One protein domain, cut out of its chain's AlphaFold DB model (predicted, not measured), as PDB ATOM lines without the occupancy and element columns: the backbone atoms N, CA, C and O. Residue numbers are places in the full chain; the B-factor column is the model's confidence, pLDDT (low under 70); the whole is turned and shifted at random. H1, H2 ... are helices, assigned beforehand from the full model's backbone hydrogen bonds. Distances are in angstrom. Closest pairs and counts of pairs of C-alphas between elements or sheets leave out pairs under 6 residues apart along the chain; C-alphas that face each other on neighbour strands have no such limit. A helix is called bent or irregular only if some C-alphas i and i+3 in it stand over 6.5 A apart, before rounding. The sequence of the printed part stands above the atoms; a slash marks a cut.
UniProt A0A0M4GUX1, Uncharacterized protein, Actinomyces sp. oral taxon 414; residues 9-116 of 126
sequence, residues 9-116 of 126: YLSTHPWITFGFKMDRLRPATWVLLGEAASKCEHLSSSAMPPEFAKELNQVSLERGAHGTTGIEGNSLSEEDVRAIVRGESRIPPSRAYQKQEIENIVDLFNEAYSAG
ATOM      1  N   TYR A   9     211.513 256.704 210.067       86.44
ATOM      2  CA  TYR A   9     210.076 256.831 209.817       86.44
ATOM      3  C   TYR A   9     209.275 255.603 210.283       86.44
ATOM      4  O   TYR A   9     208.119 255.761 210.645       86.44
ATOM      5  N   LEU A  10     209.872 254.408 210.352       81.69
ATOM      6  CA  LEU A  10     209.199 253.194 210.825       81.69
ATOM      7  C   LEU A  10     208.791 253.294 212.299       81.69
ATOM      8  O   LEU A  10     207.741 252.782 212.674       81.69
ATOM      9  N   SER A  11     209.587 253.982 213.124       85.94
ATOM     10  CA  SER A  11     209.281 254.197 214.543       85.94
ATOM     11  C   SER A  11     208.501 255.486 214.801       85.94
ATOM     12  O   SER A  11     207.673 255.530 215.705       85.94
ATOM     13  N   THR A  12     208.742 256.540 214.018       90.50
ATOM     14  CA  THR A  12     208.151 257.869 214.267       90.50
ATOM     15  C   THR A  12     206.879 258.153 213.467       90.50
ATOM     16  O   THR A  12     206.054 258.942 213.914       90.50
ATOM     17  N   HIS A  13     206.710 257.523 212.302       87.56
ATOM     18  CA  HIS A  13     205.624 257.777 211.348       87.56
ATOM     19  C   HIS A  13     205.121 256.462 210.710       87.56
ATOM     20  O   HIS A  13     205.186 256.303 209.487       87.56
ATOM     21  N   PRO A  14     204.599 255.503 211.503       83.81
ATOM     22  CA  PRO A  14     204.240 254.158 211.030       83.81
ATOM     23  C   PRO A  14     203.124 254.123 209.969       83.81
ATOM     24  O   PRO A  14     202.906 253.092 209.337       83.81
ATOM     25  N   TRP A  15     202.415 255.233 209.750       86.81
ATOM     26  CA  TRP A  15     201.414 255.374 208.687       86.81
ATOM     27  C   TRP A  15     202.013 255.704 207.310       86.81
ATOM     28  O   TRP A  15     201.328 255.540 206.301       86.81
ATOM     29  N   ILE A  16     203.268 256.168 207.239       84.81
ATOM     30  CA  ILE A  16     203.950 256.426 205.967       84.81
ATOM     31  C   ILE A  16     204.507 255.103 205.449       84.81
ATOM     32  O   ILE A  16     205.379 254.484 206.059       84.81
ATOM     33  N   THR A  17     204.020 254.681 204.285       79.69
ATOM     34  CA  THR A  17     204.511 253.480 203.607       79.69
ATOM     35  C   THR A  17     204.993 253.846 202.211       79.69
ATOM     36  O   THR A  17     204.277 254.498 201.459       79.69
ATOM     37  N   PHE A  18     206.198 253.405 201.849       83.25
ATOM     38  CA  PHE A  18     206.770 253.579 200.508       83.25
ATOM     39  C   PHE A  18     206.573 252.311 199.667       83.25
ATOM     40  O   PHE A  18     207.490 251.822 199.015       83.25
ATOM     41  N   GLY A  19     205.379 251.723 199.762       82.44
ATOM     42  CA  GLY A  19     205.010 250.514 199.036       82.44
ATOM     43  C   GLY A  19     204.020 250.836 197.928       82.44
ATOM     44  O   GLY A  19     202.918 251.307 198.203       82.44
ATOM     45  N   PHE A  20     204.388 250.544 196.683       86.56
ATOM     46  CA  PHE A  20     203.459 250.617 195.562       86.56
ATOM     47  C   PHE A  20     202.621 249.336 195.492       86.56
ATOM     48  O   PHE A  20     203.157 248.232 195.430       86.56
ATOM     49  N   LYS A  21     201.296 249.481 195.529       87.44
ATOM     50  CA  LYS A  21     200.344 248.363 195.542       87.44
ATOM     51  C   LYS A  21     199.617 248.285 194.204       87.44
ATOM     52  O   LYS A  21     198.597 248.946 194.012       87.44
ATOM     53  N   MET A  22     200.179 247.511 193.276       85.06
ATOM     54  CA  MET A  22     199.656 247.349 191.909       85.06
ATOM     55  C   MET A  22     198.223 246.797 191.879       85.06
ATOM     56  O   MET A  22     197.432 247.181 191.020       85.06
ATOM     57  N   ASP A  23     197.868 245.954 192.849       88.62
ATOM     58  CA  ASP A  23     196.537 245.367 193.041       88.62
ATOM     59  C   ASP A  23     195.443 246.410 193.331       88.62
ATOM     60  O   ASP A  23     194.259 246.138 193.150       88.62
ATOM     61  N   ARG A  24     195.824 247.621 193.754       88.00
ATOM     62  CA  ARG A  24     194.888 248.715 194.056       88.00
ATOM     63  C   ARG A  24     194.561 249.600 192.857       88.00
ATOM     64  O   ARG A  24     193.732 250.503 192.981       88.00
ATOM     65  N   LEU A  25     195.208 249.389 191.714       92.94
ATOM     66  CA  LEU A  25     194.933 250.171 190.516       92.94
ATOM     67  C   LEU A  25     193.617 249.723 189.879       92.94
ATOM     68  O   LEU A  25     193.394 248.542 189.610       92.94
ATOM     69  N   ARG A  26     192.736 250.688 189.604       95.56
ATOM     70  CA  ARG A  26     191.475 250.431 188.897       95.56
ATOM     71  C   ARG A  26     191.774 249.968 187.463       95.56
ATOM     72  O   ARG A  26     192.723 250.480 186.871       95.56
ATOM     73  N   PRO A  27     190.929 249.125 186.844       95.62
ATOM     74  CA  PRO A  27     191.106 248.715 185.448       95.62
ATOM     75  C   PRO A  27     191.299 249.891 184.476       95.62
ATOM     76  O   PRO A  27     192.172 249.845 183.618       95.62
ATOM     77  N   ALA A  28     190.565 250.993 184.662       96.62
ATOM     78  CA  ALA A  28     190.728 252.199 183.847       96.62
ATOM     79  C   ALA A  28     192.135 252.819 183.953       96.62
ATOM     80  O   ALA A  28     192.662 253.328 182.970       96.62
ATOM     81  N   THR A  29     192.768 252.754 185.129       95.75
ATOM     82  CA  THR A  29     194.143 253.235 185.312       95.75
ATOM     83  C   THR A  29     195.128 252.384 184.518       95.75
ATOM     84  O   THR A  29     196.022 252.937 183.889       95.75
ATOM     85  N   TRP A  30     194.937 251.063 184.481       94.62
ATOM     86  CA  TRP A  30     195.758 250.174 183.655       94.62
ATOM     87  C   TRP A  30     195.633 250.477 182.164       94.62
ATOM     88  O   TRP A  30     196.646 250.525 181.472       94.62
ATOM     89  N   VAL A  31     194.415 250.739 181.682       97.00
ATOM     90  CA  VAL A  31     194.185 251.116 180.279       97.00
ATOM     91  C   VAL A  31     194.931 252.406 179.931       97.00
ATOM     92  O   VAL A  31     195.653 252.438 178.939       97.00
ATOM     93  N   LEU A  32     194.828 253.441 180.772       96.94
ATOM     94  CA  LEU A  32     195.511 254.720 180.546       96.94
ATOM     95  C   LEU A  32     197.040 254.593 180.593       96.94
ATOM     96  O   LEU A  32     197.730 255.219 179.793       96.94
ATOM     97  N   LEU A  33     197.577 253.775 181.504       95.69
ATOM     98  CA  LEU A  33     199.016 253.501 181.562       95.69
ATOM     99  C   LEU A  33     199.498 252.779 180.298       95.69
ATOM    100  O   LEU A  33     200.536 253.144 179.753       95.69
ATOM    101  N   GLY A  34     198.733 251.798 179.810       95.75
ATOM    102  CA  GLY A  34     199.027 251.110 178.553       95.75
ATOM    103  C   GLY A  34     198.986 252.050 177.346       95.75
ATOM    104  O   GLY A  34     199.877 252.006 176.503       95.75
ATOM    105  N   GLU A  35     198.000 252.949 177.287       97.44
ATOM    106  CA  GLU A  35     197.910 253.969 176.236       97.44
ATOM    107  C   GLU A  35     199.103 254.938 176.275       97.44
ATOM    108  O   GLU A  35     199.687 255.238 175.233       97.44
ATOM    109  N   ALA A  36     199.491 255.404 177.467       96.50
ATOM    110  CA  ALA A  36     200.652 256.272 177.641       96.50
ATOM    111  C   ALA A  36     201.945 255.579 177.185       96.50
ATOM    112  O   ALA A  36     202.693 256.156 176.396       96.50
ATOM    113  N   ALA A  37     202.168 254.330 177.607       95.56
ATOM    114  CA  ALA A  37     203.320 253.537 177.181       95.56
ATOM    115  C   ALA A  37     203.348 253.352 175.655       95.56
ATOM    116  O   ALA A  37     204.357 253.650 175.017       95.56
ATOM    117  N   SER A  38     202.214 252.972 175.057       95.31
ATOM    118  CA  SER A  38     202.087 252.794 173.607       95.31
ATOM    119  C   SER A  38     202.411 254.075 172.826       95.31
ATOM    120  O   SER A  38     203.104 254.029 171.809       95.31
ATOM    121  N   LYS A  39     201.960 255.238 173.311       93.88
ATOM    122  CA  LYS A  39     202.268 256.539 172.694       93.88
ATOM    123  C   LYS A  39     203.746 256.899 172.804       93.88
ATOM    124  O   LYS A  39     204.308 257.404 171.834       93.88
ATOM    125  N   CYS A  40     204.378 256.633 173.947       90.62
ATOM    126  CA  CYS A  40     205.814 256.848 174.122       90.62
ATOM    127  C   CYS A  40     206.634 255.986 173.152       90.62
ATOM    128  O   CYS A  40     207.529 256.505 172.489       90.62
ATOM    129  N   GLU A  41     206.294 254.702 173.013       90.06
ATOM    130  CA  GLU A  41     206.947 253.795 172.063       90.06
ATOM    131  C   GLU A  41     206.788 254.280 170.617       90.06
ATOM    132  O   GLU A  41     207.773 254.383 169.878       90.06
ATOM    133  N   HIS A  42     205.568 254.656 170.227       87.94
ATOM    134  CA  HIS A  42     205.292 255.178 168.891       87.94
ATOM    135  C   HIS A  42     206.090 256.455 168.588       87.94
ATOM    136  O   HIS A  42     206.699 256.576 167.524       87.94
ATOM    137  N   LEU A  43     206.141 257.389 169.544       84.81
ATOM    138  CA  LEU A  43     206.915 258.621 169.409       84.81
ATOM    139  C   LEU A  43     208.417 258.330 169.291       84.81
ATOM    140  O   LEU A  43     209.077 258.900 168.429       84.81
ATOM    141  N   SER A  44     208.946 257.404 170.096       82.50
ATOM    142  CA  SER A  44     210.367 257.023 170.045       82.50
ATOM    143  C   SER A  44     210.776 256.360 168.725       82.50
ATOM    144  O   SER A  44     211.926 256.466 168.313       82.50
ATOM    145  N   SER A  45     209.823 255.723 168.039       81.56
ATOM    146  CA  SER A  45     210.034 255.059 166.747       81.56
ATOM    147  C   SER A  45     209.797 255.984 165.548       81.56
ATOM    148  O   SER A  45     209.900 255.553 164.399       81.56
ATOM    149  N   SER A  46     209.431 257.244 165.787       84.38
ATOM    150  CA  SER A  46     209.137 258.198 164.721       84.38
ATOM    151  C   SER A  46     210.426 258.681 164.058       84.38
ATOM    152  O   SER A  46     211.332 259.183 164.721       84.38
ATOM    153  N   ALA A  47     210.503 258.571 162.731       84.69
ATOM    154  CA  ALA A  47     211.621 259.117 161.973       84.69
ATOM    155  C   ALA A  47     211.552 260.653 161.971       84.69
ATOM    156  O   ALA A  47     210.600 261.235 161.450       84.69
ATOM    157  N   MET A  48     212.565 261.309 162.538       85.56
ATOM    158  CA  MET A  48     212.679 262.769 162.570       85.56
ATOM    159  C   MET A  48     214.023 263.221 161.992       85.56
ATOM    160  O   MET A  48     215.052 262.620 162.311       85.56
ATOM    161  N   PRO A  49     214.050 264.293 161.178       90.38
ATOM    162  CA  PRO A  49     215.301 264.926 160.779       90.38
ATOM    163  C   PRO A  49     216.098 265.392 162.010       90.38
ATOM    164  O   PRO A  49     215.488 265.921 162.946       90.38
ATOM    165  N   PRO A  50     217.440 265.286 162.011       86.88
ATOM    166  CA  PRO A  50     218.263 265.668 163.160       86.88
ATOM    167  C   PRO A  50     218.028 267.102 163.649       86.88
ATOM    168  O   PRO A  50     217.976 267.341 164.851       86.88
ATOM    169  N   GLU A  51     217.833 268.053 162.734       89.00
ATOM    170  CA  GLU A  51     217.579 269.453 163.100       89.00
ATOM    171  C   GLU A  51     216.243 269.638 163.824       89.00
ATOM    172  O   GLU A  51     216.171 270.360 164.815       89.00
ATOM    173  N   PHE A  52     215.204 268.913 163.404       88.88
ATOM    174  CA  PHE A  52     213.914 268.945 164.090       88.88
ATOM    175  C   PHE A  52     213.992 268.285 165.474       88.88
ATOM    176  O   PHE A  52     213.406 268.777 166.434       88.88
ATOM    177  N   ALA A  53     214.763 267.201 165.608       86.12
ATOM    178  CA  ALA A  53     214.993 266.563 166.902       86.12
ATOM    179  C   ALA A  53     215.722 267.498 167.887       86.12
ATOM    180  O   ALA A  53     215.356 267.555 169.062       86.12
ATOM    181  N   LYS A  54     216.713 268.268 167.412       84.94
ATOM    182  CA  LYS A  54     217.398 269.295 168.216       84.94
ATOM    183  C   LYS A  54     216.435 270.392 168.667       84.94
ATOM    184  O   LYS A  54     216.422 270.728 169.848       84.94
ATOM    185  N   GLU A  55     215.612 270.908 167.754       89.81
ATOM    186  CA  GLU A  55     214.600 271.920 168.076       89.81
ATOM    187  C   GLU A  55     213.612 271.406 169.133       89.81
ATOM    188  O   GLU A  55     213.353 272.081 170.129       89.81
ATOM    189  N   LEU A  56     213.105 270.181 168.967       88.88
ATOM    190  CA  LEU A  56     212.165 269.582 169.911       88.88
ATOM    191  C   LEU A  56     212.789 269.362 171.295       88.88
ATOM    192  O   LEU A  56     212.122 269.585 172.308       88.88
ATOM    193  N   ASN A  57     214.056 268.946 171.350       86.94
ATOM    194  CA  ASN A  57     214.794 268.809 172.604       86.94
ATOM    195  C   ASN A  57     214.922 270.172 173.298       86.94
ATOM    196  O   ASN A  57     214.548 270.308 174.461       86.94
ATOM    197  N   GLN A  58     215.317 271.205 172.552       88.44
ATOM    198  CA  GLN A  58     215.413 272.563 173.075       88.44
ATOM    199  C   GLN A  58     214.073 273.072 173.632       88.44
ATOM    200  O   GLN A  58     214.026 273.556 174.760       88.44
ATOM    201  N   VAL A  59     212.971 272.916 172.893       91.94
ATOM    202  CA  VAL A  59     211.633 273.314 173.368       91.94
ATOM    203  C   VAL A  59     211.243 272.547 174.633       91.94
ATOM    204  O   VAL A  59     210.653 273.120 175.551       91.94
ATOM    205  N   SER A  60     211.575 271.257 174.694       90.19
ATOM    206  CA  SER A  60     211.280 270.398 175.846       90.19
ATOM    207  C   SER A  60     212.064 270.829 177.087       90.19
ATOM    208  O   SER A  60     211.485 270.905 178.170       90.19
ATOM    209  N   LEU A  61     213.345 271.174 176.929       91.19
ATOM    210  CA  LEU A  61     214.199 271.693 177.996       91.19
ATOM    211  C   LEU A  61     213.704 273.054 178.504       91.19
ATOM    212  O   LEU A  61     213.526 273.232 179.707       91.19
ATOM    213  N   GLU A  62     213.423 273.991 177.592       93.88
ATOM    214  CA  GLU A  62     212.916 275.331 177.917       93.88
ATOM    215  C   GLU A  62     211.603 275.251 178.711       93.88
ATOM    216  O   GLU A  62     211.464 275.863 179.773       93.88
ATOM    217  N   ARG A  63     210.643 274.451 178.233       95.06
ATOM    218  CA  ARG A  63     209.335 274.307 178.885       95.06
ATOM    219  C   ARG A  63     209.392 273.498 180.170       95.06
ATOM    220  O   ARG A  63     208.659 273.816 181.105       95.06
ATOM    221  N   GLY A  64     210.244 272.476 180.226       93.31
ATOM    222  CA  GLY A  64     210.477 271.691 181.433       93.31
ATOM    223  C   GLY A  64     211.048 272.556 182.553       93.31
ATOM    224  O   GLY A  64     210.477 272.596 183.639       93.31
ATOM    225  N   ALA A  65     212.108 273.317 182.261       95.19
ATOM    226  CA  ALA A  65     212.712 274.238 183.218       95.19
ATOM    227  C   ALA A  65     211.708 275.295 183.695       95.19
ATOM    228  O   ALA A  65     211.487 275.417 184.898       95.19
ATOM    229  N   HIS A  66     211.030 275.979 182.763       97.38
ATOM    230  CA  HIS A  66     210.016 276.984 183.091       97.38
ATOM    231  C   HIS A  66     208.884 276.414 183.963       97.38
ATOM    232  O   HIS A  66     208.518 277.009 184.975       97.38
ATOM    233  N   GLY A  67     208.349 275.243 183.602       96.31
ATOM    234  CA  GLY A  67     207.267 274.599 184.342       96.31
ATOM    235  C   GLY A  67     207.673 274.198 185.760       96.31
ATOM    236  O   GLY A  67     206.965 274.522 186.712       96.31
ATOM    237  N   THR A  68     208.818 273.528 185.916       94.88
ATOM    238  CA  THR A  68     209.305 273.070 187.226       94.88
ATOM    239  C   THR A  68     209.600 274.237 188.160       94.88
ATOM    240  O   THR A  68     209.128 274.231 189.294       94.88
ATOM    241  N   THR A  69     210.321 275.264 187.703       96.75
ATOM    242  CA  THR A  69     210.633 276.414 188.565       96.75
ATOM    243  C   THR A  69     209.409 277.294 188.809       96.75
ATOM    244  O   THR A  69     209.275 277.879 189.880       96.75
ATOM    245  N   GLY A  70     208.493 277.385 187.841       97.38
ATOM    246  CA  GLY A  70     207.254 278.152 187.979       97.38
ATOM    247  C   GLY A  70     206.337 277.612 189.081       97.38
ATOM    248  O   GLY A  70     205.739 278.395 189.815       97.38
ATOM    249  N   ILE A  71     206.276 276.284 189.256       95.94
ATOM    250  CA  ILE A  71     205.540 275.646 190.365       95.94
ATOM    251  C   ILE A  71     206.084 276.098 191.728       95.94
ATOM    252  O   ILE A  71     205.304 276.327 192.650       95.94
ATOM    253  N   GLU A  72     207.399 276.290 191.831       95.50
ATOM    254  CA  GLU A  72     208.088 276.739 193.049       95.50
ATOM    255  C   GLU A  72     208.110 278.276 193.205       95.50
ATOM    256  O   GLU A  72     208.725 278.810 194.127       95.50
ATOM    257  N   GLY A  73     207.405 279.013 192.335       96.31
ATOM    258  CA  GLY A  73     207.211 280.463 192.453       96.31
ATOM    259  C   GLY A  73     208.188 281.328 191.653       96.31
ATOM    260  O   GLY A  73     208.219 282.549 191.840       96.31
ATOM    261  N   ASN A  74     208.964 280.738 190.744       97.94
ATOM    262  CA  ASN A  74     209.741 281.495 189.767       97.94
ATOM    263  C   ASN A  74     208.798 282.245 188.807       97.94
ATOM    264  O   ASN A  74     207.804 281.692 188.344       97.94
ATOM    265  N   SER A  75     209.093 283.514 188.520       97.06
ATOM    266  CA  SER A  75     208.213 284.392 187.734       97.06
ATOM    267  C   SER A  75     208.804 284.814 186.390       97.06
ATOM    268  O   SER A  75     208.367 285.808 185.802       97.06
ATOM    269  N   LEU A  76     209.873 284.157 185.929       97.75
ATOM    270  CA  LEU A  76     210.447 284.390 184.599       97.75
ATOM    271  C   LEU A  76     209.484 283.881 183.523       97.75
ATOM    272  O   LEU A  76     208.821 282.870 183.732       97.75
ATOM    273  N   SER A  77     209.391 284.583 182.390       97.19
ATOM    274  CA  SER A  77     208.559 284.119 181.271       97.19
ATOM    275  C   SER A  77     209.243 282.995 180.484       97.19
ATOM    276  O   SER A  77     210.449 282.771 180.617       97.19
ATOM    277  N   GLU A  78     208.506 282.315 179.600       96.19
ATOM    278  CA  GLU A  78     209.106 281.341 178.674       96.19
ATOM    279  C   GLU A  78     210.206 281.978 177.805       96.19
ATOM    280  O   GLU A  78     211.215 281.335 177.520       96.19
ATOM    281  N   GLU A  79     210.058 283.246 177.405       96.75
ATOM    282  CA  GLU A  79     211.080 283.981 176.651       96.75
ATOM    283  C   GLU A  79     212.338 284.252 177.481       96.75
ATOM    284  O   GLU A  79     213.446 284.100 176.964       96.75
ATOM    285  N   ASP A  80     212.181 284.614 178.758       97.56
ATOM    286  CA  ASP A  80     213.305 284.789 179.680       97.56
ATOM    287  C   ASP A  80     214.074 283.469 179.848       97.56
ATOM    288  O   ASP A  80     215.304 283.449 179.751       97.56
ATOM    289  N   VAL A  81     213.358 282.356 180.048       96.88
ATOM    290  CA  VAL A  81     213.948 281.013 180.173       96.88
ATOM    291  C   VAL A  81     214.661 280.604 178.886       96.88
ATOM    292  O   VAL A  81     215.807 280.163 178.939       96.88
ATOM    293  N   ARG A  82     214.046 280.829 177.719       95.69
ATOM    294  CA  ARG A  82     214.684 280.610 176.414       95.69
ATOM    295  C   ARG A  82     215.977 281.408 176.268       95.69
ATOM    296  O   ARG A  82     216.983 280.859 175.825       95.69
ATOM    297  N   ALA A  83     215.976 282.685 176.649       96.31
ATOM    298  CA  ALA A  83     217.176 283.514 176.607       96.31
ATOM    299  C   ALA A  83     218.260 283.002 177.572       96.31
ATOM    300  O   ALA A  83     219.441 283.065 177.245       96.31
ATOM    301  N   ILE A  84     217.889 282.460 178.737       95.44
ATOM    302  CA  ILE A  84     218.831 281.802 179.662       95.44
ATOM    303  C   ILE A  84     219.441 280.555 179.021       95.44
ATOM    304  O   ILE A  84     220.663 280.476 178.938       95.44
ATOM    305  N   VAL A  85     218.618 279.643 178.493       91.88
ATOM    306  CA  VAL A  85     219.072 278.402 177.835       91.88
ATOM    307  C   VAL A  85     220.013 278.691 176.659       91.88
ATOM    308  O   VAL A  85     220.971 277.957 176.436       91.88
ATOM    309  N   ARG A  86     219.786 279.786 175.926       91.12
ATOM    310  CA  ARG A  86     220.627 280.214 174.792       91.12
ATOM    311  C   ARG A  86     221.876 281.008 175.189       91.12
ATOM    312  O   ARG A  86     222.671 281.348 174.320       91.12
ATOM    313  N   GLY A  87     222.054 281.340 176.469       92.06
ATOM    314  CA  GLY A  87     223.150 282.204 176.924       92.06
ATOM    315  C   GLY A  87     222.990 283.684 176.541       92.06
ATOM    316  O   GLY A  87     223.946 284.452 176.590       92.06
ATOM    317  N   GLU A  88     221.778 284.106 176.182       95.12
ATOM    318  CA  GLU A  88     221.418 285.457 175.721       95.12
ATOM    319  C   GLU A  88     220.750 286.306 176.824       95.12
ATOM    320  O   GLU A  88     220.344 287.451 176.599       95.12
ATOM    321  N   SER A  89     220.612 285.743 178.027       94.06
ATOM    322  CA  SER A  89     219.888 286.326 179.157       94.06
ATOM    323  C   SER A  89     220.408 287.699 179.585       94.06
ATOM    324  O   SER A  89     221.607 287.921 179.757       94.06
ATOM    325  N   ARG A  90     219.465 288.608 179.851       94.56
ATOM    326  CA  ARG A  90     219.712 289.953 180.404       94.56
ATOM    327  C   ARG A  90     218.990 290.175 181.733       94.56
ATOM    328  O   ARG A  90     218.629 291.304 182.061       94.56
ATOM    329  N   ILE A  91     218.737 289.097 182.476       96.25
ATOM    330  CA  ILE A  91     217.999 289.168 183.739       96.25
ATOM    331  C   ILE A  91     218.741 290.076 184.733       96.25
ATOM    332  O   ILE A  91     219.950 289.923 184.923       96.25
ATOM    333  N   PRO A  92     218.045 291.041 185.365       96.00
ATOM    334  CA  PRO A  92     218.675 291.986 186.274       96.00
ATOM    335  C   PRO A  92     219.177 291.301 187.558       96.00
ATOM    336  O   PRO A  92     218.602 290.293 187.981       96.00
ATOM    337  N   PRO A  93     220.170 291.887 188.259       95.50
ATOM    338  CA  PRO A  93     220.721 291.318 189.493       95.50
ATOM    339  C   PRO A  93     219.680 291.022 190.581       95.50
ATOM    340  O   PRO A  93     219.813 290.048 191.313       95.50
ATOM    341  N   SER A  94     218.603 291.812 190.659       96.69
ATOM    342  CA  SER A  94     217.505 291.604 191.617       96.69
ATOM    343  C   SER A  94     216.754 290.280 191.429       96.69
ATOM    344  O   SER A  94     216.076 289.831 192.349       96.69
ATOM    345  N   ARG A  95     216.873 289.649 190.255       96.62
ATOM    346  CA  ARG A  95     216.249 288.363 189.911       96.62
ATOM    347  C   ARG A  95     217.280 287.275 189.605       96.62
ATOM    348  O   ARG A  95     216.924 286.240 189.051       96.62
ATOM    349  N   ALA A  96     218.545 287.480 189.980       96.50
ATOM    350  CA  ALA A  96     219.618 286.522 189.714       96.50
ATOM    351  C   ALA A  96     219.330 285.127 190.295       96.50
ATOM    352  O   ALA A  96     219.671 284.132 189.667       96.50
ATOM    353  N   TYR A  97     218.643 285.040 191.439       97.19
ATOM    354  CA  TYR A  97     218.269 283.750 192.029       97.19
ATOM    355  C   TYR A  97     217.312 282.949 191.128       97.19
ATOM    356  O   TYR A  97     217.508 281.756 190.948       97.19
ATOM    357  N   GLN A  98     216.338 283.611 190.490       98.00
ATOM    358  CA  GLN A  98     215.399 282.957 189.570       98.00
ATOM    359  C   GLN A  98     216.113 282.451 188.321       98.00
ATOM    360  O   GLN A  98     215.779 281.394 187.794       98.00
ATOM    361  N   LYS A  99     217.113 283.205 187.850       97.88
ATOM    362  CA  LYS A  99     217.983 282.762 186.763       97.88
ATOM    363  C   LYS A  99     218.787 281.522 187.182       97.88
ATOM    364  O   LYS A  99     218.809 280.553 186.434       97.88
ATOM    365  N   GLN A 100     219.372 281.533 188.380       97.62
ATOM    366  CA  GLN A 100     220.139 280.403 188.908       97.62
ATOM    367  C   GLN A 100     219.283 279.136 189.056       97.62
ATOM    368  O   GLN A 100     219.760 278.044 188.777       97.62
ATOM    369  N   GLU A 101     218.020 279.257 189.474       97.44
ATOM    370  CA  GLU A 101     217.089 278.120 189.541       97.44
ATOM    371  C   GLU A 101     216.894 277.459 188.170       97.44
ATOM    372  O   GLU A 101     216.933 276.235 188.073       97.44
ATOM    373  N   ILE A 102     216.740 278.261 187.111       97.56
ATOM    374  CA  ILE A 102     216.646 277.763 185.733       97.56
ATOM    375  C   ILE A 102     217.952 277.088 185.310       97.56
ATOM    376  O   ILE A 102     217.913 275.970 184.800       97.56
ATOM    377  N   GLU A 103     219.096 277.738 185.542       96.50
ATOM    378  CA  GLU A 103     220.418 277.196 185.196       96.50
ATOM    379  C   GLU A 103     220.668 275.852 185.893       96.50
ATOM    380  O   GLU A 103     221.050 274.893 185.233       96.50
ATOM    381  N   ASN A 104     220.322 275.721 187.177       95.88
ATOM    382  CA  ASN A 104     220.454 274.462 187.916       95.88
ATOM    383  C   ASN A 104     219.630 273.320 187.298       95.88
ATOM    384  O   ASN A 104     220.092 272.182 187.243       95.88
ATOM    385  N   ILE A 105     218.398 273.601 186.858       93.62
ATOM    386  CA  ILE A 105     217.542 272.597 186.216       93.62
ATOM    387  C   ILE A 105     218.099 272.212 184.842       93.62
ATOM    388  O   ILE A 105     218.137 271.028 184.505       93.62
ATOM    389  N   VAL A 106     218.562 273.189 184.062       91.69
ATOM    390  CA  VAL A 106     219.191 272.956 182.754       91.69
ATOM    391  C   VAL A 106     220.458 272.115 182.895       91.69
ATOM    392  O   VAL A 106     220.618 271.129 182.173       91.69
ATOM    393  N   ASP A 107     221.321 272.455 183.850       91.81
ATOM    394  CA  ASP A 107     222.548 271.717 184.142       91.81
ATOM    395  C   ASP A 107     222.240 270.277 184.555       91.81
ATOM    396  O   ASP A 107     222.844 269.346 184.023       91.81
ATOM    397  N   LEU A 108     221.234 270.072 185.413       90.69
ATOM    398  CA  LEU A 108     220.777 268.738 185.805       90.69
ATOM    399  C   LEU A 108     220.288 267.914 184.604       90.69
ATOM    400  O   LEU A 108     220.624 266.735 184.491       90.69
ATOM    401  N   PHE A 109     219.496 268.505 183.703       86.12
ATOM    402  CA  PHE A 109     219.027 267.808 182.502       86.12
ATOM    403  C   PHE A 109     220.189 267.423 181.580       86.12
ATOM    404  O   PHE A 109     220.234 266.294 181.085       86.12
ATOM    405  N   ASN A 110     221.149 268.329 181.387       84.62
ATOM    406  CA  ASN A 110     222.339 268.078 180.577       84.62
ATOM    407  C   ASN A 110     223.248 267.012 181.207       84.62
ATOM    408  O   ASN A 110     223.786 266.161 180.492       84.62
ATOM    409  N   GLU A 111     223.394 267.009 182.534       86.00
ATOM    410  CA  GLU A 111     224.132 265.980 183.267       86.00
ATOM    411  C   GLU A 111     223.443 264.620 183.138       86.00
ATOM    412  O   GLU A 111     224.097 263.647 182.775       86.00
ATOM    413  N   ALA A 112     222.127 264.540 183.346       76.62
ATOM    414  CA  ALA A 112     221.372 263.294 183.205       76.62
ATOM    415  C   ALA A 112     221.472 262.711 181.784       76.62
ATOM    416  O   ALA A 112     221.582 261.496 181.612       76.62
ATOM    417  N   TYR A 113     221.488 263.578 180.769       68.75
ATOM    418  CA  TYR A 113     221.704 263.178 179.381       68.75
ATOM    419  C   TYR A 113     223.142 262.684 179.135       68.75
ATOM    420  O   TYR A 113     223.347 261.709 178.412       68.75
ATOM    421  N   SER A 114     224.136 263.306 179.776       64.50
ATOM    422  CA  SER A 114     225.563 262.977 179.617       64.50
ATOM    423  C   SER A 114     226.018 261.761 180.441       64.50
ATOM    424  O   SER A 114     226.927 261.045 180.024       64.50
ATOM    425  N   ALA A 115     225.413 261.516 181.608       51.25
ATOM    426  CA  ALA A 115     225.864 260.540 182.605       51.25
ATOM    427  C   ALA A 115     225.339 259.111 182.388       51.25
ATOM    428  O   ALA A 115     225.857 258.175 182.999       51.25
ATOM    429  N   GLY A 116     224.351 258.900 181.515       44.78
ATOM    430  CA  GLY A 116     223.933 257.546 181.152       44.78
ATOM    431  C   GLY A 116     222.444 257.370 180.934       44.78
ATOM    432  O   GLY A 116     221.785 256.662 181.694       44.78
TER     433      GLY A 116
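This is residues 9 to 116 of the 126 residues of an uncharacterized protein of Actinomyces sp. oral taxon 414 (UniProt A0A0M4GUX1). Three helices, H3, H4 and H5, cross one another in a small head, and from it a long arm of H2, an unnamed stretch and H1 reaches away in an open arch. H2 and H1 touch no helix: from the H3 end of the head, H2 and then residues 13 to 26 follow one another, going back along the chain, round a wide hollow, with little H1 at the tip. The printed part has 108 residues with five named helices, in the order H1 H2 H3 H4 H5, and no named strand; the class is all helix. It is only just loose, close to extended, with a radius of gyration of the C-alphas of 19.4 A and spans of 51 by 48 by 27 A.

H5, residues 93 to 116, is the longest helix, with a kink of 28 degrees near residue 100. It is irregular: C-alphas 94 and 97 are 7.9 A apart. Its residues 101 to 109 alone touch H3, residues 50 to 71, which touches H5 with residues 61 to 69 alone; the closest C-alphas are those of Ala 65 and Ile 102, 5.9 A, and the two run opposite ways at a steep tilt of 50 degrees. Residues 99 to 106 of H5 alone touch H4, residues 78 to 85, closest at the C-alphas of Val 81 and Ile 102, 7.0 A, running the same way at a steep tilt of 63 degrees. H3 touches H4 with residues 62 to 66 alone; the closest C-alphas are those of Glu 62 and Arg 82, 5.8 A, at a steep tilt of 67 degrees, opposite ways. The helix packing is mostly crossed. H2, residues 27 to 44, and H1, residues 9 to 12, touch no helix; H2 and H3 are apart although joined by a tight link. In H2, H3 and H4 each O i to N i+4 pair is within hydrogen-bond range, in H5 17 of 20, and H1 is too short for such a pair.

H5 measures 34.9 A from first to last C-alpha and ends at C-alpha 116 (223.933, 257.546, 181.152). H3 measures 31.6 A and begins at C-alpha 50 (218.263, 265.668, 163.160). H2 measures 26.0 A, H4 10.4 A and H1 5.0 A; H1 begins at C-alpha 9 (210.076, 256.831, 209.817).

The C-alphas of Ser 11 and Pro 49 are the two farthest apart, 55.2 A. Residues 10 to 16, 23 to 29, 31 to 57 and 111 to 116 stand free. The link from H1 to H2, 14 residues, is long. The printed part has no cut. Its mean pLDDT is 90.6, and residues 113 to 116 are under 70.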